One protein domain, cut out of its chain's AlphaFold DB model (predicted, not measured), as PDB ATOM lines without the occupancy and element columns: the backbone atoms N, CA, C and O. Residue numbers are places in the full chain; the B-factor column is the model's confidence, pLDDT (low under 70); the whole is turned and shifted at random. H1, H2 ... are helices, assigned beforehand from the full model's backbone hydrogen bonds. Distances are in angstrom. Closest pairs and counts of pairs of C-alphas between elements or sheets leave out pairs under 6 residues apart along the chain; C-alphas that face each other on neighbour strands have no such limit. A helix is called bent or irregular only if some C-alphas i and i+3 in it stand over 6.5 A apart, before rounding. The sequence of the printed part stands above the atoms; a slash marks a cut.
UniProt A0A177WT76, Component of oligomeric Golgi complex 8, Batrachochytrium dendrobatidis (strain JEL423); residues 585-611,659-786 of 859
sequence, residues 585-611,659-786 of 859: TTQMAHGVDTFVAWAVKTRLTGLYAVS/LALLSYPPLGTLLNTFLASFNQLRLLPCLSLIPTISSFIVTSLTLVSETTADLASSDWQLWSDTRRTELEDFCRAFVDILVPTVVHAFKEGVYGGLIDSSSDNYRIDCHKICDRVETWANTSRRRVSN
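This is residues 585 to 611 and 659 to 786 of the 859 residues of the protein "Component of oligomeric Golgi complex 8" of Batrachochytrium dendrobatidis (strain JEL423) (UniProt A0A177WT76). An elongated bundle of five long helices, H1, H2, H3, H4 and H6, lies side by side along one axis, with H1, H2, H4, H6 and H3 following each other round it as a ring. H1 and H2 make a pair on one side, H3 and the nearly straight H4 come next, and H6 covers H3 and the arm H4a on the far side, while tiny H5 sits near the end of the arm H4b. The printed part has 155 residues with six named helices, H1 to H6 in chain order, no named strand, and the class all helix. It is compact, with a radius of gyration of the C-alphas of 16.3 A and spans of 49 by 30 by 24 A.

H1, residues 585 to 602, begins at C-alpha 585 (215.723, 320.058, 352.247) and is 25.4 A long. H2, residues 665 to 681, measures 24.2 A. H3, residues 687 to 718, is the longest at 47.9 A and starts at C-alpha 687 (224.237, 318.327, 364.996); it is irregular, C-alphas 714 and 717 being 7.7 A apart, with a kink of 26 degrees near residue 712. H4, residues 721 to 747, was assigned as one helix by its hydrogen bonds but is bent, C-alphas 736 and 739 being 6.9 A apart; its arms H4a, residues 721 to 736, and H4b, residues 739 to 747, stand at a shallow tilt of 20 degrees. H5 is residues 754 to 757. H6, residues 766 to 786, is 29.9 A long and ends at C-alpha 786 (225.096, 358.212, 333.506); it is irregular, C-alphas 769 and 772 being 7.3 A apart, with a kink of 38 degrees near residue 773.

H1, with residues 587 to 595 alone, touches H2, opposite ways at a shallow tilt of 7 degrees; the closest C-alphas, of Gly 591 and Thr 673, are 5.7 A apart. H1 touches H3, the same way at 2 degrees, closest at the C-alphas of Val 592 and Ser 700, 6.6 A. H2, with residues 671 to 678 alone, touches H4b, closest at the C-alphas of Phe 678 and Phe 746, 6.7 A. H3, H4a and H6 form an up and down bundle, each running against the one before it. In it H6 touches H3, closest at the C-alphas of Thr 702 and Ile 769, 4.9 A, and H4a, closest at those of Val 735 and Cys 770, 6.0 A. H3 and H4a are close but not clearly touching, with the closest C-alphas, of Trp 716 and Arg 724, at 7.6 A. H5 touches no helix, and H1 and H6 are apart. Every O i to N i+4 pair is within hydrogen-bond range in H1, H2, H4a and H4b, against 24 of 28 in H3 and 15 of 17 in H6; H5 is too short for such a pair.

The C-alphas of Leu 684 and Asn 786, the two farthest apart, are 53.7 A apart. Residues 612 to 658 are not printed, and C-alphas 611 and 659 are 18.2 A apart across that cut, which lies between H1 and H2. Of the links that are printed whole, H2 to H3 and H3 to H4 are tight, and H4 to H5 and H5 to H6 are short. The mean pLDDT of the printed part is 76.2, and 40 residues are under 70, among them 753 to 770 and 777 to 786.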
ATOM      1  N   THR A 585     215.210 319.595 353.551       89.44
ATOM      2  CA  THR A 585     215.723 320.058 352.247       89.44
ATOM      3  C   THR A 585     214.641 320.052 351.166       89.44
ATOM      4  O   THR A 585     214.549 321.021 350.420       89.44
ATOM      5  N   THR A 586     213.760 319.043 351.120       89.44
ATOM      6  CA  THR A 586     212.640 318.988 350.155       89.44
ATOM      7  C   THR A 586     211.644 320.133 350.365       89.44
ATOM      8  O   THR A 586     211.223 320.774 349.401       89.44
ATOM      9  N   GLN A 587     211.288 320.443 351.617       87.50
ATOM     10  CA  GLN A 587     210.374 321.548 351.932       87.50
ATOM     11  C   GLN A 587     210.988 322.912 351.576       87.50
ATOM     12  O   GLN A 587     210.311 323.763 350.995       87.50
ATOM     13  N   MET A 588     212.280 323.102 351.858       89.44
ATOM     14  CA  MET A 588     213.021 324.311 351.485       89.44
ATOM     15  C   MET A 588     213.160 324.444 349.959       89.44
ATOM     16  O   MET A 588     212.880 325.519 349.429       89.44
ATOM     17  N   ALA A 589     213.502 323.358 349.253       89.62
ATOM     18  CA  ALA A 589     213.561 323.302 347.789       89.62
ATOM     19  C   ALA A 589     212.231 323.739 347.165       89.62
ATOM     20  O   ALA A 589     212.206 324.670 346.369       89.62
ATOM     21  N   HIS A 590     211.108 323.170 347.614       88.94
ATOM     22  CA  HIS A 590     209.783 323.528 347.107       88.94
ATOM     23  C   HIS A 590     209.439 325.019 347.309       88.94
ATOM     24  O   HIS A 590     208.788 325.629 346.458       88.94
ATOM     25  N   GLY A 591     209.901 325.633 348.404       87.94
ATOM     26  CA  GLY A 591     209.797 327.080 348.624       87.94
ATOM     27  C   GLY A 591     210.611 327.911 347.627       87.94
ATOM     28  O   GLY A 591     210.100 328.895 347.089       87.94
ATOM     29  N   VAL A 592     211.849 327.493 347.351       90.31
ATOM     30  CA  VAL A 592     212.742 328.126 346.366       90.31
ATOM     31  C   VAL A 592     212.190 327.963 344.949       90.31
ATOM     32  O   VAL A 592     212.045 328.956 344.243       90.31
ATOM     33  N   ASP A 593     211.782 326.755 344.561       89.88
ATOM     34  CA  ASP A 593     211.182 326.460 343.256       89.88
ATOM     35  C   ASP A 593     209.890 327.255 343.037       89.88
ATOM     36  O   ASP A 593     209.664 327.787 341.951       89.88
ATOM     37  N   THR A 594     209.060 327.408 344.074       88.88
ATOM     38  CA  THR A 594     207.844 328.238 344.019       88.88
ATOM     39  C   THR A 594     208.186 329.714 343.797       88.88
ATOM     40  O   THR A 594     207.523 330.377 342.994       88.88
ATOM     41  N   PHE A 595     209.238 330.230 344.443       88.19
ATOM     42  CA  PHE A 595     209.730 331.589 344.202       88.19
ATOM     43  C   PHE A 595     210.294 331.744 342.781       88.19
ATOM     44  O   PHE A 595     209.914 332.679 342.079       88.19
ATOM     45  N   VAL A 596     211.155 330.831 342.321       88.38
ATOM     46  CA  VAL A 596     211.771 330.892 340.982       88.38
ATOM     47  C   VAL A 596     210.707 330.759 339.888       88.38
ATOM     48  O   VAL A 596     210.687 331.551 338.945       88.38
ATOM     49  N   ALA A 597     209.755 329.836 340.037       87.88
ATOM     50  CA  ALA A 597     208.629 329.680 339.120       87.88
ATOM     51  C   ALA A 597     207.726 330.924 339.096       87.88
ATOM     52  O   ALA A 597     207.289 331.333 338.018       87.88
ATOM     53  N   TRP A 598     207.476 331.564 340.248       88.38
ATOM     54  CA  TRP A 598     206.803 332.865 340.299       88.38
ATOM     55  C   TRP A 598     207.611 333.932 339.548       88.38
ATOM     56  O   TRP A 598     207.065 334.544 338.631       88.38
ATOM     57  N   ALA A 599     208.896 334.113 339.860       84.12
ATOM     58  CA  ALA A 599     209.746 335.151 339.276       84.12
ATOM     59  C   ALA A 599     209.835 335.028 337.745       84.12
ATOM     60  O   ALA A 599     209.639 336.013 337.029       84.12
ATOM     61  N   VAL A 600     210.038 333.808 337.234       86.06
ATOM     62  CA  VAL A 600     210.061 333.500 335.795       86.06
ATOM     63  C   VAL A 600     208.703 333.755 335.142       86.06
ATOM     64  O   VAL A 600     208.657 334.387 334.083       86.06
ATOM     65  N   LYS A 601     207.600 333.310 335.760       84.94
ATOM     66  CA  LYS A 601     206.240 333.443 335.211       84.94
ATOM     67  C   LYS A 601     205.728 334.883 335.211       84.94
ATOM     68  O   LYS A 601     205.050 335.277 334.267       84.94
ATOM     69  N   THR A 602     206.022 335.663 336.250       80.19
ATOM     70  CA  THR A 602     205.589 337.065 336.366       80.19
ATOM     71  C   THR A 602     206.586 338.047 335.761       80.19
ATOM     72  O   THR A 602     206.250 339.222 335.627       80.19
ATOM     73  N   ARG A 603     207.806 337.603 335.418       79.75
ATOM     74  CA  ARG A 603     208.941 338.472 335.060       79.75
ATOM     75  C   ARG A 603     209.175 339.563 336.105       79.75
ATOM     76  O   ARG A 603     209.336 340.726 335.752       79.75
ATOM     77  N   LEU A 604     209.138 339.198 337.391       78.25
ATOM     78  CA  LEU A 604     209.235 340.134 338.523       78.25
ATOM     79  C   LEU A 604     208.180 341.265 338.447       78.25
ATOM     80  O   LEU A 604     208.497 342.449 338.588       78.25
ATOM     81  N   THR A 605     206.916 340.917 338.169       69.00
ATOM     82  CA  THR A 605     205.753 341.817 338.334       69.00
ATOM     83  C   THR A 605     204.958 341.452 339.588       69.00
ATOM     84  O   THR A 605     204.999 340.312 340.054       69.00
ATOM     85  N   GLY A 606     204.241 342.428 340.154       65.69
ATOM     86  CA  GLY A 606     203.488 342.236 341.399       65.69
ATOM     87  C   GLY A 606     204.381 342.112 342.638       65.69
ATOM     88  O   GLY A 606     204.070 341.329 343.529       65.69
ATOM     89  N   LEU A 607     205.498 342.853 342.680       70.56
ATOM     90  CA  LEU A 607     206.410 342.875 343.833       70.56
ATOM     91  C   LEU A 607     205.700 343.392 345.095       70.56
ATOM     92  O   LEU A 607     205.848 342.804 346.164       70.56
ATOM     93  N   TYR A 608     204.909 344.461 344.953       62.50
ATOM     94  CA  TYR A 608     204.148 345.092 346.032       62.50
ATOM     95  C   TYR A 608     202.714 344.555 346.154       62.50
ATOM     96  O   TYR A 608     201.993 344.425 345.165       62.50
ATOM     97  N   ALA A 609     202.244 344.373 347.391       57.53
ATOM     98  CA  ALA A 609     200.878 343.921 347.700       57.53
ATOM     99  C   ALA A 609     199.739 344.891 347.284       57.53
ATOM    100  O   ALA A 609     198.566 344.512 347.291       57.53
ATOM    101  N   VAL A 610     200.059 346.143 346.928       52.66
ATOM    102  CA  VAL A 610     199.094 347.253 346.758       52.66
ATOM    103  C   VAL A 610     198.013 346.963 345.704       52.66
ATOM    104  O   VAL A 610     196.858 347.344 345.889       52.66
ATOM    105  N   SER A 611     198.339 346.234 344.633       44.59
ATOM    106  CA  SER A 611     197.397 345.947 343.539       44.59
ATOM    107  C   SER A 611     196.264 344.967 343.891       44.59
ATOM    108  O   SER A 611     195.355 344.807 343.082       44.59
ATOM    109  N   LEU A 659     208.042 343.620 359.641       55.84
ATOM    110  CA  LEU A 659     206.849 344.109 358.937       55.84
ATOM    111  C   LEU A 659     207.154 344.656 357.528       55.84
ATOM    112  O   LEU A 659     206.265 344.687 356.682       55.84
ATOM    113  N   ALA A 660     208.411 345.011 357.247       56.47
ATOM    114  CA  ALA A 660     208.892 345.407 355.924       56.47
ATOM    115  C   ALA A 660     208.905 344.268 354.877       56.47
ATOM    116  O   ALA A 660     208.982 344.548 353.687       56.47
ATOM    117  N   LEU A 661     208.789 342.994 355.276       60.66
ATOM    118  CA  LEU A 661     208.550 341.891 354.331       60.66
ATOM    119  C   LEU A 661     207.059 341.699 354.010       60.66
ATOM    120  O   LEU A 661     206.727 341.025 353.038       60.66
ATOM    121  N   LEU A 662     206.148 342.320 354.769       62.66
ATOM    122  CA  LEU A 662     204.703 342.214 354.537       62.66
ATOM    123  C   LEU A 662     204.247 342.979 353.280       62.66
ATOM    124  O   LEU A 662     203.226 342.639 352.687       62.66
ATOM    125  N   SER A 663     205.015 343.983 352.843       65.00
ATOM    126  CA  SER A 663     204.810 344.675 351.563       65.00
ATOM    127  C   SER A 663     205.187 343.835 350.342       65.00
ATOM    128  O   SER A 663     204.697 344.139 349.255       65.00
ATOM    129  N   TYR A 664     205.998 342.783 350.522       77.50
ATOM    130  CA  TYR A 664     206.549 341.937 349.459       77.50
ATOM    131  C   TYR A 664     206.107 340.468 349.616       77.50
ATOM    132  O   TYR A 664     206.896 339.628 350.068       77.50
ATOM    133  N   PRO A 665     204.868 340.110 349.209       78.19
ATOM    134  CA  PRO A 665     204.324 338.759 349.338       78.19
ATOM    135  C   PRO A 665     205.264 337.598 348.955       78.19
ATOM    136  O   PRO A 665     205.347 336.670 349.758       78.19
ATOM    137  N   PRO A 666     206.007 337.612 347.823       80.50
ATOM    138  CA  PRO A 666     206.881 336.491 347.450       80.50
ATOM    139  C   PRO A 666     208.066 336.282 348.414       80.50
ATOM    140  O   PRO A 666     208.427 335.137 348.694       80.50
ATOM    141  N   LEU A 667     208.639 337.356 348.976       81.38
ATOM    142  CA  LEU A 667     209.685 337.257 350.007       81.38
ATOM    143  C   LEU A 667     209.097 336.769 351.336       81.38
ATOM    144  O   LEU A 667     209.703 335.937 352.010       81.38
ATOM    145  N   GLY A 668     207.889 337.227 351.682       81.81
ATOM    146  CA  GLY A 668     207.140 336.734 352.838       81.81
ATOM    147  C   GLY A 668     206.828 335.235 352.746       81.81
ATOM    148  O   GLY A 668     207.044 334.508 353.714       81.81
ATOM    149  N   THR A 669     206.387 334.737 351.585       83.19
ATOM    150  CA  THR A 669     206.166 333.297 351.374       83.19
ATOM    151  C   THR A 669     207.461 332.496 351.445       83.19
ATOM    152  O   THR A 669     207.475 331.448 352.086       83.19
ATOM    153  N   LEU A 670     208.557 333.000 350.864       86.06
ATOM    154  CA  LEU A 670     209.856 332.329 350.919       86.06
ATOM    155  C   LEU A 670     210.365 332.225 352.367       86.06
ATOM    156  O   LEU A 670     210.709 331.130 352.813       86.06
ATOM    157  N   LEU A 671     210.323 333.326 353.134       86.50
ATOM    158  CA  LEU A 671     210.679 333.324 354.558       86.50
ATOM    159  C   LEU A 671     209.828 332.332 355.352       86.50
ATOM    160  O   LEU A 671     210.365 331.561 356.144       86.50
ATOM    161  N   ASN A 672     208.511 332.332 355.137       88.44
ATOM    162  CA  ASN A 672     207.602 331.446 355.856       88.44
ATOM    163  C   ASN A 672     207.907 329.964 355.589       88.44
ATOM    164  O   ASN A 672     207.821 329.172 356.525       88.44
ATOM    165  N   THR A 673     208.335 329.584 354.379       87.38
ATOM    166  CA  THR A 673     208.767 328.203 354.092       87.38
ATOM    167  C   THR A 673     210.085 327.846 354.786       87.38
ATOM    168  O   THR A 673     210.176 326.773 355.386       87.38
ATOM    169  N   PHE A 674     211.084 328.742 354.804       88.00
ATOM    170  CA  PHE A 674     212.310 328.529 355.593       88.00
ATOM    171  C   PHE A 674     211.997 328.388 357.093       88.00
ATOM    172  O   PHE A 674     212.447 327.438 357.733       88.00
ATOM    173  N   LEU A 675     211.167 329.274 357.655       87.94
ATOM    174  CA  LEU A 675     210.764 329.219 359.064       87.94
ATOM    175  C   LEU A 675     209.921 327.975 359.392       87.94
ATOM    176  O   LEU A 675     210.087 327.409 360.470       87.94
ATOM    177  N   ALA A 676     209.057 327.510 358.485       86.75
ATOM    178  CA  ALA A 676     208.334 326.244 358.633       86.75
ATOM    179  C   ALA A 676     209.293 325.041 358.658       86.75
ATOM    180  O   ALA A 676     209.193 324.195 359.548       86.75
ATOM    181  N   SER A 677     210.288 325.035 357.770       87.31
ATOM    182  CA  SER A 677     211.308 323.982 357.694       87.31
ATOM    183  C   SER A 677     212.173 323.952 358.960       87.31
ATOM    184  O   SER A 677     212.445 322.890 359.519       87.31
ATOM    185  N   PHE A 678     212.532 325.124 359.497       88.81
ATOM    186  CA  PHE A 678     213.222 325.249 360.784       88.81
ATOM    187  C   PHE A 678     212.331 324.850 361.973       88.81
ATOM    188  O   PHE A 678     212.819 324.235 362.919       88.81
ATOM    189  N   ASN A 679     211.021 325.121 361.923       88.69
ATOM    190  CA  ASN A 679     210.057 324.633 362.917       88.69
ATOM    191  C   ASN A 679     209.950 323.102 362.932       88.69
ATOM    192  O   ASN A 679     209.831 322.525 364.011       88.69
ATOM    193  N   GLN A 680     210.040 322.445 361.773       86.81
ATOM    194  CA  GLN A 680     210.134 320.987 361.706       86.81
ATOM    195  C   GLN A 680     211.486 320.481 362.240       86.81
ATOM    196  O   GLN A 680     211.507 319.584 363.082       86.81
ATOM    197  N   LEU A 681     212.606 321.090 361.833       87.62
ATOM    198  CA  LEU A 681     213.958 320.711 362.278       87.62
ATOM    199  C   LEU A 681     214.147 320.825 363.806       87.62
ATOM    200  O   LEU A 681     214.798 319.975 364.408       87.62
ATOM    201  N   ARG A 682     213.511 321.812 364.459       87.12
ATOM    202  CA  ARG A 682     213.470 321.959 365.933       87.12
ATOM    203  C   ARG A 682     212.937 320.727 366.673       87.12
ATOM    204  O   ARG A 682     213.258 320.552 367.844       87.12
ATOM    205  N   LEU A 683     212.126 319.885 366.028       85.88
ATOM    206  CA  LEU A 683     211.599 318.658 366.636       85.88
ATOM    207  C   LEU A 683     212.662 317.552 366.745       85.88
ATOM    208  O   LEU A 683     212.466 316.611 367.512       85.88
ATOM    209  N   LEU A 684     213.750 317.638 365.969       83.94
ATOM    210  CA  LEU A 684     214.813 316.632 365.901       83.94
ATOM    211  C   LEU A 684     216.158 317.282 365.465       83.94
ATOM    212  O   LEU A 684     216.632 317.045 364.353       83.94
ATOM    213  N   PRO A 685     216.775 318.138 366.311       81.81
ATOM    214  CA  PRO A 685     217.931 318.959 365.934       81.81
ATOM    215  C   PRO A 685     219.252 318.166 365.965       81.81
ATOM    216  O   PRO A 685     220.021 318.219 366.927       81.81
ATOM    217  N   CYS A 686     219.530 317.414 364.901       83.38
ATOM    218  CA  CYS A 686     220.769 316.647 364.751       83.38
ATOM    219  C   CYS A 686     221.968 317.533 364.371       83.38
ATOM    220  O   CYS A 686     222.003 318.118 363.291       83.38
ATOM    221  N   LEU A 687     223.001 317.557 365.224       83.31
ATOM    222  CA  LEU A 687     224.237 318.327 364.996       83.31
ATOM    223  C   LEU A 687     224.979 317.925 363.705       83.31
ATOM    224  O   LEU A 687     225.626 318.762 363.080       83.31
ATOM    225  N   SER A 688     224.852 316.667 363.277       82.31
ATOM    226  CA  SER A 688     225.390 316.142 362.014       82.31
ATOM    227  C   SER A 688     224.813 316.825 360.769       82.31
ATOM    228  O   SER A 688     225.502 316.907 359.755       82.31
ATOM    229  N   LEU A 689     223.589 317.361 360.843       84.19
ATOM    230  CA  LEU A 689     222.906 318.002 359.714       84.19
ATOM    231  C   LEU A 689     223.260 319.487 359.545       84.19
ATOM    232  O   LEU A 689     222.924 320.079 358.519       84.19
ATOM    233  N   ILE A 690     223.947 320.099 360.519       84.50
ATOM    234  CA  ILE A 690     224.388 321.504 360.463       84.50
ATOM    235  C   ILE A 690     225.153 321.818 359.161       84.50
ATOM    236  O   ILE A 690     224.712 322.730 358.459       84.50
ATOM    237  N   PRO A 691     226.235 321.103 358.778       83.00
ATOM    238  CA  PRO A 691     226.953 321.378 357.531       83.00
ATOM    239  C   PRO A 691     226.077 321.238 356.280       83.00
ATOM    240  O   PRO A 691     226.088 322.134 355.433       83.00
ATOM    241  N   THR A 692     225.301 320.156 356.163       85.06
ATOM    242  CA  THR A 692     224.494 319.878 354.964       85.06
ATOM    243  C   THR A 692     223.401 320.927 354.775       85.06
ATOM    244  O   THR A 692     223.290 321.521 353.703       85.06
ATOM    245  N   ILE A 693     222.644 321.232 355.835       86.94
ATOM    246  CA  ILE A 693     221.566 322.227 355.785       86.94
ATOM    247  C   ILE A 693     222.144 323.641 355.622       86.94
ATOM    248  O   ILE A 693     221.599 324.425 354.850       86.94
ATOM    249  N   SER A 694     223.282 323.964 356.248       85.88
ATOM    250  CA  SER A 694     223.978 325.245 356.041       85.88
ATOM    251  C   SER A 694     224.393 325.444 354.577       85.88
ATOM    252  O   SER A 694     224.134 326.501 354.000       85.88
ATOM    253  N   SER A 695     224.986 324.424 353.945       85.69
ATOM    254  CA  SER A 695     225.345 324.455 352.518       85.69
ATOM    255  C   SER A 695     224.109 324.588 351.617       85.69
ATOM    256  O   SER A 695     224.105 325.357 350.649       85.69
ATOM    257  N   PHE A 696     223.020 323.899 351.969       86.62
ATOM    258  CA  PHE A 696     221.754 323.986 351.246       86.62
ATOM    259  C   PHE A 696     221.104 325.379 351.357       86.62
ATOM    260  O   PHE A 696     220.613 325.892 350.353       86.62
ATOM    261  N   ILE A 697     221.148 326.028 352.531       86.88
ATOM    262  CA  ILE A 697     220.684 327.418 352.726       86.88
ATOM    263  C   ILE A 697     221.481 328.381 351.839       86.88
ATOM    264  O   ILE A 697     220.873 329.192 351.142       86.88
ATOM    265  N   VAL A 698     222.817 328.273 351.829       86.75
ATOM    266  CA  VAL A 698     223.686 329.097 350.969       86.75
ATOM    267  C   VAL A 698     223.301 328.919 349.501       86.75
ATOM    268  O   VAL A 698     222.969 329.893 348.836       86.75
ATOM    269  N   THR A 699     223.261 327.676 349.015       87.75
ATOM    270  CA  THR A 699     222.942 327.366 347.609       87.75
ATOM    271  C   THR A 699     221.543 327.859 347.217       87.75
ATOM    272  O   THR A 699     221.371 328.458 346.158       87.75
ATOM    273  N   SER A 700     220.555 327.675 348.097       87.38
ATOM    274  CA  SER A 700     219.170 328.125 347.903       87.38
ATOM    275  C   SER A 700     219.048 329.642 347.781       87.38
ATOM    276  O   SER A 700     218.396 330.145 346.868       87.38
ATOM    277  N   LEU A 701     219.661 330.387 348.707       86.38
ATOM    278  CA  LEU A 701     219.577 331.847 348.717       86.38
ATOM    279  C   LEU A 701     220.414 332.465 347.590       86.38
ATOM    280  O   LEU A 701     219.976 333.454 347.005       86.38
ATOM    281  N   THR A 702     221.548 331.859 347.224       86.00
ATOM    282  CA  THR A 702     222.298 332.244 346.021       86.00
ATOM    283  C   THR A 702     221.455 332.025 344.764       86.00
ATOM    284  O   THR A 702     221.285 332.967 344.004       86.00
ATOM    285  N   LEU A 703     220.811 330.867 344.566       87.06
ATOM    286  CA  LEU A 703     219.947 330.640 343.394       87.06
ATOM    287  C   LEU A 703     218.816 331.683 343.275       87.06
ATOM    288  O   LEU A 703     218.500 332.150 342.177       87.06
ATOM    289  N   VAL A 704     218.228 332.098 344.403       86.06
ATOM    290  CA  VAL A 704     217.237 333.188 344.452       86.06
ATOM    291  C   VAL A 704     217.858 334.546 344.091       86.06
ATOM    292  O   VAL A 704     217.234 335.327 343.367       86.06
ATOM    293  N   SER A 705     219.079 334.836 344.549       84.75
ATOM    294  CA  SER A 705     219.777 336.093 344.253       84.75
ATOM    295  C   SER A 705     220.210 336.170 342.778       84.75
ATOM    296  O   SER A 705     219.990 337.190 342.121       84.75
ATOM    297  N   GLU A 706     220.701 335.064 342.215       84.69
ATOM    298  CA  GLU A 706     221.090 334.919 340.809       84.69
ATOM    299  C   GLU A 706     219.898 335.047 339.858       84.69
ATOM    300  O   GLU A 706     219.903 335.911 338.982       84.69
ATOM    301  N   THR A 707     218.835 334.261 340.068       82.94
ATOM    302  CA  THR A 707     217.625 334.331 339.229       82.94
ATOM    303  C   THR A 707     216.971 335.713 339.276       82.94
ATOM    304  O   THR A 707     216.521 336.210 338.242       82.94
ATOM    305  N   THR A 708     216.974 336.384 340.434       82.81
ATOM    306  CA  THR A 708     216.485 337.766 340.544       82.81
ATOM    307  C   THR A 708     217.363 338.735 339.744       82.81
ATOM    308  O   THR A 708     216.830 339.526 338.966       82.81
ATOM    309  N   ALA A 709     218.691 338.665 339.881       81.44
ATOM    310  CA  ALA A 709     219.625 339.559 339.189       81.44
ATOM    311  C   ALA A 709     219.639 339.362 337.660       81.44
ATOM    312  O   ALA A 709     219.759 340.339 336.913       81.44
ATOM    313  N   ASP A 710     219.478 338.127 337.182       82.81
ATOM    314  CA  ASP A 710     219.516 337.806 335.753       82.81
ATOM    315  C   ASP A 710     218.222 338.239 335.040       82.81
ATOM    316  O   ASP A 710     218.292 338.912 334.008       82.81
ATOM    317  N   LEU A 711     217.044 337.994 335.635       80.38
ATOM    318  CA  LEU A 711     215.763 338.528 335.134       80.38
ATOM    319  C   LEU A 711     215.705 340.060 335.202       80.38
ATOM    320  O   LEU A 711     215.206 340.718 334.288       80.38
ATOM    321  N   ALA A 712     216.232 340.649 336.276       78.69
ATOM    322  CA  ALA A 712     216.332 342.097 336.398       78.69
ATOM    323  C   ALA A 712     217.282 342.709 335.357       78.69
ATOM    324  O   ALA A 712     217.107 343.862 334.970       78.69
ATOM    325  N   SER A 713     218.278 341.949 334.891       79.19
ATOM    326  CA  SER A 713     219.229 342.380 333.862       79.19
ATOM    327  C   SER A 713     218.673 342.276 332.443       79.19
ATOM    328  O   SER A 713     218.968 343.165 331.642       79.19
ATOM    329  N   SER A 714     217.874 341.247 332.127       78.38
ATOM    330  CA  SER A 714     217.258 341.103 330.799       78.38
ATOM    331  C   SER A 714     216.220 342.187 330.529       78.38
ATOM    332  O   SER A 714     216.224 342.800 329.462       78.38
ATOM    333  N   ASP A 715     215.365 342.472 331.512       75.38
ATOM    334  CA  ASP A 715     214.180 343.299 331.290       75.38
ATOM    335  C   ASP A 715     214.396 344.779 331.692       75.38
ATOM    336  O   ASP A 715     213.523 345.613 331.452       75.38
ATOM    337  N   TRP A 716     215.571 345.144 332.237       73.88
ATOM    338  CA  TRP A 716     215.901 346.485 332.771       73.88
ATOM    339  C   TRP A 716     215.528 347.656 331.851       73.88
ATOM    340  O   TRP A 716     215.069 348.709 332.309       73.88
ATOM    341  N   GLN A 717     215.751 347.495 330.543       71.50
ATOM    342  CA  GLN A 717     215.495 348.529 329.535       71.50
ATOM    343  C   GLN A 717     213.995 348.745 329.273       71.50
ATOM    344  O   GLN A 717     213.606 349.832 328.859       71.50
ATOM    345  N   LEU A 718     213.156 347.743 329.555       71.38
ATOM    346  CA  LEU A 718     211.716 347.724 329.274       71.38
ATOM    347  C   LEU A 718     210.858 348.249 330.441       71.38
ATOM    348  O   LEU A 718     209.633 348.280 330.340       71.38
ATOM    349  N   TRP A 719     211.468 348.600 331.576       78.69
ATOM    350  CA  TRP A 719     210.758 348.977 332.805       78.69
ATOM    351  C   TRP A 719     210.676 350.497 333.006       78.69
ATOM    352  O   TRP A 719     211.585 351.235 332.631       78.69
ATOM    353  N   SER A 720     209.602 350.955 333.654       74.62
ATOM    354  CA  SER A 720     209.473 352.332 334.147       74.62
ATOM    355  C   SER A 720     210.364 352.575 335.368       74.62
ATOM    356  O   SER A 720     210.674 351.649 336.119       74.62
ATOM    357  N   ASP A 721     210.720 353.834 335.625       72.88
ATOM    358  CA  ASP A 721     211.579 354.187 336.763       72.88
ATOM    359  C   ASP A 721     210.946 353.858 338.121       72.88
ATOM    360  O   ASP A 721     211.645 353.400 339.019       72.88
ATOM    361  N   THR A 722     209.614 353.946 338.235       73.50
ATOM    362  CA  THR A 722     208.862 353.462 339.409       73.50
ATOM    363  C   THR A 722     209.122 351.981 339.690       73.50
ATOM    364  O   THR A 722     209.411 351.593 340.821       73.50
ATOM    365  N   ARG A 723     209.107 351.149 338.644       73.44
ATOM    366  CA  ARG A 723     209.346 349.707 338.745       73.44
ATOM    367  C   ARG A 723     210.819 349.385 339.021       73.44
ATOM    368  O   ARG A 723     211.111 348.406 339.702       73.44
ATOM    369  N   ARG A 724     211.747 350.218 338.536       75.06
ATOM    370  CA  ARG A 724     213.175 350.138 338.895       75.06
ATOM    371  C   ARG A 724     213.379 350.414 340.389       75.06
ATOM    372  O   ARG A 724     214.071 349.637 341.039       75.06
ATOM    373  N   THR A 725     212.726 351.439 340.949       75.00
ATOM    374  CA  THR A 725     212.774 351.707 342.399       75.00
ATOM    375  C   THR A 725     212.110 350.606 343.229       75.00
ATOM    376  O   THR A 725     212.697 350.168 344.214       75.00
ATOM    377  N   GLU A 726     210.959 350.072 342.799       75.25
ATOM    378  CA  GLU A 726     210.302 348.941 343.477       75.25
ATOM    379  C   GLU A 726     211.203 347.697 343.552       75.25
ATOM    380  O   GLU A 726     211.213 347.021 344.583       75.25
ATOM    381  N   LEU A 727     211.983 347.405 342.499       79.44
ATOM    382  CA  LEU A 727     212.960 346.314 342.539       79.44
ATOM    383  C   LEU A 727     214.188 346.660 343.394       79.44
ATOM    384  O   LEU A 727     214.672 345.790 344.113       79.44
ATOM    385  N   GLU A 728     214.711 347.889 343.354       75.94
ATOM    386  CA  GLU A 728     215.835 348.257 344.228       75.94
ATOM    387  C   GLU A 728     215.489 348.083 345.713       75.94
ATOM    388  O   GLU A 728     216.306 347.545 346.461       75.94
ATOM    389  N   ASP A 729     214.284 348.473 346.134       76.31
ATOM    390  CA  ASP A 729     213.832 348.294 347.516       76.31
ATOM    391  C   ASP A 729     213.486 346.828 347.841       76.31
ATOM    392  O   ASP A 729     213.775 346.362 348.944       76.31
ATOM    393  N   PHE A 730     212.991 346.048 346.871       80.81
ATOM    394  CA  PHE A 730     212.856 344.588 346.989       80.81
ATOM    395  C   PHE A 730     214.212 343.893 347.202       80.81
ATOM    396  O   PHE A 730     214.343 343.029 348.069       80.81
ATOM    397  N   CYS A 731     215.245 344.288 346.452       79.12
ATOM    398  CA  CYS A 731     216.600 343.754 346.595       79.12
ATOM    399  C   CYS A 731     217.229 344.141 347.943       79.12
ATOM    400  O   CYS A 731     217.886 343.305 348.558       79.12
ATOM    401  N   ARG A 732     216.974 345.356 348.452       77.81
ATOM    402  CA  ARG A 732     217.346 345.748 349.827       77.81
ATOM    403  C   ARG A 732     216.611 344.895 350.863       77.81
ATOM    404  O   ARG A 732     217.244 344.326 351.740       77.81
ATOM    405  N   ALA A 733     215.302 344.683 350.716       79.62
ATOM    406  CA  ALA A 733     214.540 343.800 351.603       79.62
ATOM    407  C   ALA A 733     215.038 342.335 351.581       79.62
ATOM    408  O   ALA A 733     214.983 341.645 352.600       79.62
ATOM    409  N   PHE A 734     215.572 341.855 350.454       81.44
ATOM    410  CA  PHE A 734     216.248 340.557 350.377       81.44
ATOM    411  C   PHE A 734     217.587 340.551 351.146       81.44
ATOM    412  O   PHE A 734     217.790 339.696 352.009       81.44
ATOM    413  N   VAL A 735     218.476 341.511 350.865       80.62
ATOM    414  CA  VAL A 735     219.839 341.587 351.434       80.62
ATOM    415  C   VAL A 735     219.836 341.969 352.919       80.62
ATOM    416  O   VAL A 735     220.410 341.257 353.736       80.62
ATOM    417  N   ASP A 736     219.161 343.059 353.282       76.62
ATOM    418  CA  ASP A 736     219.220 343.663 354.618       76.62
ATOM    419  C   ASP A 736     218.298 342.965 355.634       76.62
ATOM    420  O   ASP A 736     218.498 343.090 356.843       76.62
ATOM    421  N   ILE A 737     217.263 342.251 355.163       78.50
ATOM    422  CA  ILE A 737     216.197 341.710 356.024       78.50
ATOM    423  C   ILE A 737     216.040 340.196 355.870       78.50
ATOM    424  O   ILE A 737     216.129 339.485 356.874       78.50
ATOM    425  N   LEU A 738     215.811 339.669 354.658       82.31
ATOM    426  CA  LEU A 738     215.546 338.234 354.479       82.31
ATOM    427  C   LEU A 738     216.757 337.372 354.865       82.31
ATOM    428  O   LEU A 738     216.629 336.517 355.742       82.31
ATOM    429  N   VAL A 739     217.914 337.587 354.228       82.69
ATOM    430  CA  VAL A 739     219.100 336.734 354.421       82.69
ATOM    431  C   VAL A 739     219.564 336.725 355.893       82.69
ATOM    432  O   VAL A 739     219.692 335.629 356.449       82.69
ATOM    433  N   PRO A 740     219.703 337.872 356.597       82.50
ATOM    434  CA  PRO A 740     220.028 337.885 358.024       82.50
ATOM    435  C   PRO A 740     218.977 337.180 358.891       82.50
ATOM    436  O   PRO A 740     219.344 336.426 359.792       82.50
ATOM    437  N   THR A 741     217.680 337.360 358.603       81.69
ATOM    438  CA  THR A 741     216.600 336.712 359.372       81.69
ATOM    439  C   THR A 741     216.640 335.189 359.227       81.69
ATOM    440  O   THR A 741     216.495 334.485 360.224       81.69
ATOM    441  N   VAL A 742     216.883 334.660 358.020       83.94
ATOM    442  CA  VAL A 742     217.004 333.208 357.786       83.94
ATOM    443  C   VAL A 742     218.222 332.634 358.519       83.94
ATOM    444  O   VAL A 742     218.097 331.625 359.215       83.94
ATOM    445  N   VAL A 743     219.385 333.292 358.445       82.62
ATOM    446  CA  VAL A 743     220.614 332.829 359.121       82.62
ATOM    447  C   VAL A 743     220.481 332.874 360.649       82.62
ATOM    448  O   VAL A 743     220.862 331.919 361.328       82.62
ATOM    449  N   HIS A 744     219.887 333.933 361.200       81.62
ATOM    450  CA  HIS A 744     219.617 334.073 362.636       81.62
ATOM    451  C   HIS A 744     218.583 333.044 363.132       81.62
ATOM    452  O   HIS A 744     218.757 332.454 364.204       81.62
ATOM    453  N   ALA A 745     217.528 332.784 362.350       82.75
ATOM    454  CA  ALA A 745     216.518 331.777 362.667       82.75
ATOM    455  C   ALA A 745     217.073 330.342 362.622       82.75
ATOM    456  O   ALA A 745     216.604 329.494 363.376       82.75
ATOM    457  N   PHE A 746     218.093 330.077 361.801       83.50
ATOM    458  CA  PHE A 746     218.828 328.812 361.814       83.50
ATOM    459  C   PHE A 746     219.763 328.710 363.034       83.50
ATOM    460  O   PHE A 746     219.616 327.798 363.849       83.50
ATOM    461  N   LYS A 747     220.689 329.666 363.210       79.62
ATOM    462  CA  LYS A 747     221.731 329.619 364.254       79.62
ATOM    463  C   LYS A 747     221.187 329.653 365.681       79.62
ATOM    464  O   LYS A 747     221.422 328.730 366.460       79.62
ATOM    465  N   GLU A 748     220.482 330.723 366.031       78.62
ATOM    466  CA  GLU A 748     219.902 330.880 367.366       78.62
ATOM    467  C   GLU A 748     218.563 330.161 367.446       78.62
ATOM    468  O   GLU A 748     218.297 329.428 368.397       78.62
ATOM    469  N   GLY A 749     217.737 330.315 366.407       77.06
ATOM    470  CA  GLY A 749     216.378 329.800 366.422       77.06
ATOM    471  C   GLY A 749     216.280 328.271 366.438       77.06
ATOM    472  O   GLY A 749     215.340 327.780 367.057       77.06
ATOM    473  N   VAL A 750     217.183 327.511 365.806       80.31
ATOM    474  CA  VAL A 750     217.172 326.030 365.862       80.31
ATOM    475  C   VAL A 750     218.201 325.493 366.855       80.31
ATOM    476  O   VAL A 750     217.866 324.634 367.667       80.31
ATOM    477  N   TYR A 751     219.439 325.997 366.805       82.06
ATOM    478  CA  TYR A 751     220.574 325.433 367.549       82.06
ATOM    479  C   TYR A 751     221.010 326.260 368.772       82.06
ATOM    480  O   TYR A 751     222.051 325.972 369.363       82.06
ATOM    481  N   GLY A 752     220.245 327.281 369.177       75.56
ATOM    482  CA  GLY A 752     220.491 328.032 370.415       75.56
ATOM    483  C   GLY A 752     221.846 328.747 370.475       75.56
ATOM    484  O   GLY A 752     222.359 328.976 371.565       75.56
ATOM    485  N   GLY A 753     222.454 329.049 369.322       64.25
ATOM    486  CA  GLY A 753     223.757 329.714 369.237       64.25
ATOM    487  C   GLY A 753     224.978 328.789 369.350       64.25
ATOM    488  O   GLY A 753     226.099 329.280 369.251       64.25
ATOM    489  N   LEU A 754     224.810 327.461 369.479       61.66
ATOM    490  CA  LEU A 754     225.942 326.515 369.583       61.66
ATOM    491  C   LEU A 754     226.958 326.641 368.432       61.66
ATOM    492  O   LEU A 754     228.148 326.400 368.632       61.66
ATOM    493  N   ILE A 755     226.487 327.012 367.237       60.31
ATOM    494  CA  ILE A 755     227.266 327.038 365.988       60.31
ATOM    495  C   ILE A 755     228.455 328.012 366.059       60.31
ATOM    496  O   ILE A 755     229.523 327.704 365.537       60.31
ATOM    497  N   ASP A 756     228.320 329.144 366.757       55.53
ATOM    498  CA  ASP A 756     229.352 330.196 366.785       55.53
ATOM    499  C   ASP A 756     230.519 329.912 367.752       55.53
ATOM    500  O   ASP A 756     231.425 330.730 367.900       55.53
ATOM    501  N   SER A 757     230.525 328.744 368.401       50.09
ATOM    502  CA  SER A 757     231.505 328.385 369.436       50.09
ATOM    503  C   SER A 757     232.725 327.586 368.959       50.09
ATOM    504  O   SER A 757     233.685 327.465 369.721       50.09
ATOM    505  N   SER A 758     232.688 326.968 367.768       48.75
ATOM    506  CA  SER A 758     233.561 325.804 367.508       48.75
ATOM    507  C   SER A 758     234.043 325.549 366.071       48.75
ATOM    508  O   SER A 758     234.879 324.661 365.895       48.75
ATOM    509  N   SER A 759     233.592 326.267 365.031       46.16
ATOM    510  CA  SER A 759     234.103 326.069 363.654       46.16
ATOM    511  C   SER A 759     233.795 327.222 362.689       46.16
ATOM    512  O   SER A 759     232.634 327.444 362.351       46.16
ATOM    513  N   ASP A 760     234.828 327.844 362.108       51.22
ATOM    514  CA  ASP A 760     234.666 328.774 360.971       51.22
ATOM    515  C   ASP A 760     234.058 328.091 359.727       51.22
ATOM    516  O   ASP A 760     233.355 328.725 358.942       51.22
ATOM    517  N   ASN A 761     234.253 326.774 359.580       49.34
ATOM    518  CA  ASN A 761     233.785 325.975 358.437       49.34
ATOM    519  C   ASN A 761     232.252 325.912 358.262       49.34
ATOM    520  O   ASN A 761     231.790 325.451 357.221       49.34
ATOM    521  N   TYR A 762     231.461 326.339 359.256       54.78
ATOM    522  CA  TYR A 762     229.987 326.315 359.213       54.78
ATOM    523  C   TYR A 762     229.367 327.721 359.242       54.78
ATOM    524  O   TYR A 762     228.177 327.892 359.517       54.78
ATOM    525  N   ARG A 763     230.169 328.754 358.962       61.00
ATOM    526  CA  ARG A 763     229.705 330.137 358.876       61.00
ATOM    527  C   ARG A 763     228.962 330.371 357.556       61.00
ATOM    528  O   ARG A 763     229.560 330.349 356.484       61.00
ATOM    529  N   ILE A 764     227.659 330.648 357.635       63.22
ATOM    530  CA  ILE A 764     226.908 331.188 356.494       63.22
ATOM    531  C   ILE A 764     227.370 332.633 356.266       63.22
ATOM    532  O   ILE A 764     227.018 333.535 357.028       63.22
ATOM    533  N   ASP A 765     228.175 332.844 355.227       65.56
ATOM    534  CA  ASP A 765     228.647 334.167 354.823       65.56
ATOM    535  C   ASP A 765     227.558 334.904 354.032       65.56
ATOM    536  O   ASP A 765     227.451 334.751 352.814       65.56
ATOM    537  N   CYS A 766     226.770 335.739 354.718       65.06
ATOM    538  CA  CYS A 766     225.700 336.530 354.097       65.06
ATOM    539  C   CYS A 766     226.187 337.343 352.883       65.06
ATOM    540  O   CYS A 766     225.493 337.390 351.873       65.06
ATOM    541  N   HIS A 767     227.404 337.901 352.931       62.00
ATOM    542  CA  HIS A 767     227.984 338.633 351.799       62.00
ATOM    543  C   HIS A 767     228.071 337.780 350.524       62.00
ATOM    544  O   HIS A 767     227.568 338.208 349.497       62.00
ATOM    545  N   LYS A 768     228.558 336.530 350.588       65.06
ATOM    546  CA  LYS A 768     228.681 335.656 349.397       65.06
ATOM    547  C   LYS A 768     227.338 335.344 348.725       65.06
ATOM    548  O   LYS A 768     227.297 335.078 347.528       65.06
ATOM    549  N   ILE A 769     226.247 335.361 349.493       68.69
ATOM    550  CA  ILE A 769     224.871 335.177 349.001       68.69
ATOM    551  C   ILE A 769     224.367 336.458 348.311       68.69
ATOM    552  O   ILE A 769     223.667 336.399 347.294       68.69
ATOM    553  N   CYS A 770     224.720 337.618 348.868       69.25
ATOM    554  CA  CYS A 770     224.249 338.933 348.443       69.25
ATOM    555  C   CYS A 770     225.115 339.579 347.343       69.25
ATOM    556  O   CYS A 770     224.581 340.362 346.559       69.25
ATOM    557  N   ASP A 771     226.393 339.202 347.211       71.81
ATOM    558  CA  ASP A 771     227.402 339.799 346.316       71.81
ATOM    559  C   ASP A 771     226.888 340.017 344.881       71.81
ATOM    560  O   ASP A 771     227.075 341.096 344.312       71.81
ATOM    561  N   ARG A 772     226.195 339.037 344.279       64.62
ATOM    562  CA  ARG A 772     225.641 339.170 342.913       64.62
ATOM    563  C   ARG A 772     224.485 340.175 342.816       64.62
ATOM    564  O   ARG A 772     224.398 340.884 341.815       64.62
ATOM    565  N   VAL A 773     223.637 340.293 343.838       71.25
ATOM    566  CA  VAL A 773     222.542 341.283 343.879       71.25
ATOM    567  C   VAL A 773     223.061 342.673 344.248       71.25
ATOM    568  O   VAL A 773     222.628 343.660 343.656       71.25
ATOM    569  N   GLU A 774     224.032 342.773 345.156       70.88
ATOM    570  CA  GLU A 774     224.679 344.036 345.520       70.88
ATOM    571  C   GLU A 774     225.489 344.617 344.352       70.88
ATOM    572  O   GLU A 774     225.335 345.792 344.011       70.88
ATOM    573  N   THR A 775     226.314 343.806 343.678       73.06
ATOM    574  CA  THR A 775     227.062 344.246 342.485       73.06
ATOM    575  C   THR A 775     226.135 344.601 341.323       73.06
ATOM    576  O   THR A 775     226.383 345.603 340.642       73.06
ATOM    577  N   TRP A 776     225.030 343.870 341.136       73.00
ATOM    578  CA  TRP A 776     223.973 344.244 340.196       73.00
ATOM    579  C   TRP A 776     223.349 345.603 340.556       73.00
ATOM    580  O   TRP A 776     223.376 346.517 339.732       73.00
ATOM    581  N   ALA A 777     222.875 345.800 341.791       64.25
ATOM    582  CA  ALA A 777     222.214 347.038 342.221       64.25
ATOM    583  C   ALA A 777     223.156 348.255 342.158       64.25
ATOM    584  O   ALA A 777     222.767 349.352 341.751       64.25
ATOM    585  N   ASN A 778     224.433 348.062 342.492       68.25
ATOM    586  CA  ASN A 778     225.468 349.087 342.362       68.25
ATOM    587  C   ASN A 778     225.807 349.401 340.893       68.25
ATOM    588  O   ASN A 778     226.131 350.546 340.571       68.25
ATOM    589  N   THR A 779     225.671 348.432 339.984       66.81
ATOM    590  CA  THR A 779     225.802 348.646 338.533       66.81
ATOM    591  C   THR A 779     224.577 349.363 337.956       66.81
ATOM    592  O   THR A 779     224.731 350.302 337.173       66.81
ATOM    593  N   SER A 780     223.366 348.993 338.377       60.25
ATOM    594  CA  SER A 780     222.110 349.641 337.979       60.25
ATOM    595  C   SER A 780     222.075 351.118 338.375       60.25
ATOM    596  O   SER A 780     221.818 351.969 337.521       60.25
ATOM    597  N   ARG A 781     222.474 351.457 339.610       61.06
ATOM    598  CA  ARG A 781     222.585 352.857 340.058       61.06
ATOM    599  C   ARG A 781     223.585 353.677 339.228       61.06
ATOM    600  O   ARG A 781     223.293 354.827 338.910       61.06
ATOM    601  N   ARG A 782     224.697 353.076 338.772       57.75
ATOM    602  CA  ARG A 782     225.645 353.722 337.834       57.75
ATOM    603  C   ARG A 782     225.063 353.947 336.431       57.75
ATOM    604  O   ARG A 782     225.415 354.929 335.781       57.75
ATOM    605  N   ARG A 783     224.169 353.071 335.951       57.38
ATOM    606  CA  ARG A 783     223.477 353.257 334.658       57.38
ATOM    607  C   ARG A 783     222.533 354.465 334.700       57.38
ATOM    608  O   ARG A 783     222.550 355.266 333.772       57.38
ATOM    609  N   VAL A 784     221.776 354.631 335.788       54.22
ATOM    610  CA  VAL A 784     220.836 355.757 335.968       54.22
ATOM    611  C   VAL A 784     221.574 357.099 336.089       54.22
ATOM    612  O   VAL A 784     221.204 358.067 335.421       54.22
ATOM    613  N   SER A 785     222.666 357.162 336.860       48.75
ATOM    614  CA  SER A 785     223.463 358.394 336.993       48.75
ATOM    615  C   SER A 785     224.156 358.818 335.690       48.75
ATOM    616  O   SER A 785     224.319 360.009 335.444       48.75
ATOM    617  N   ASN A 786     224.513 357.876 334.810       43.72
ATOM    618  CA  ASN A 786     225.096 358.212 333.506       43.72
ATOM    619  C   ASN A 786     224.060 358.714 332.480       43.72
ATOM    620  O   ASN A 786     224.436 359.394 331.532       43.72
TER     621      ASN A 786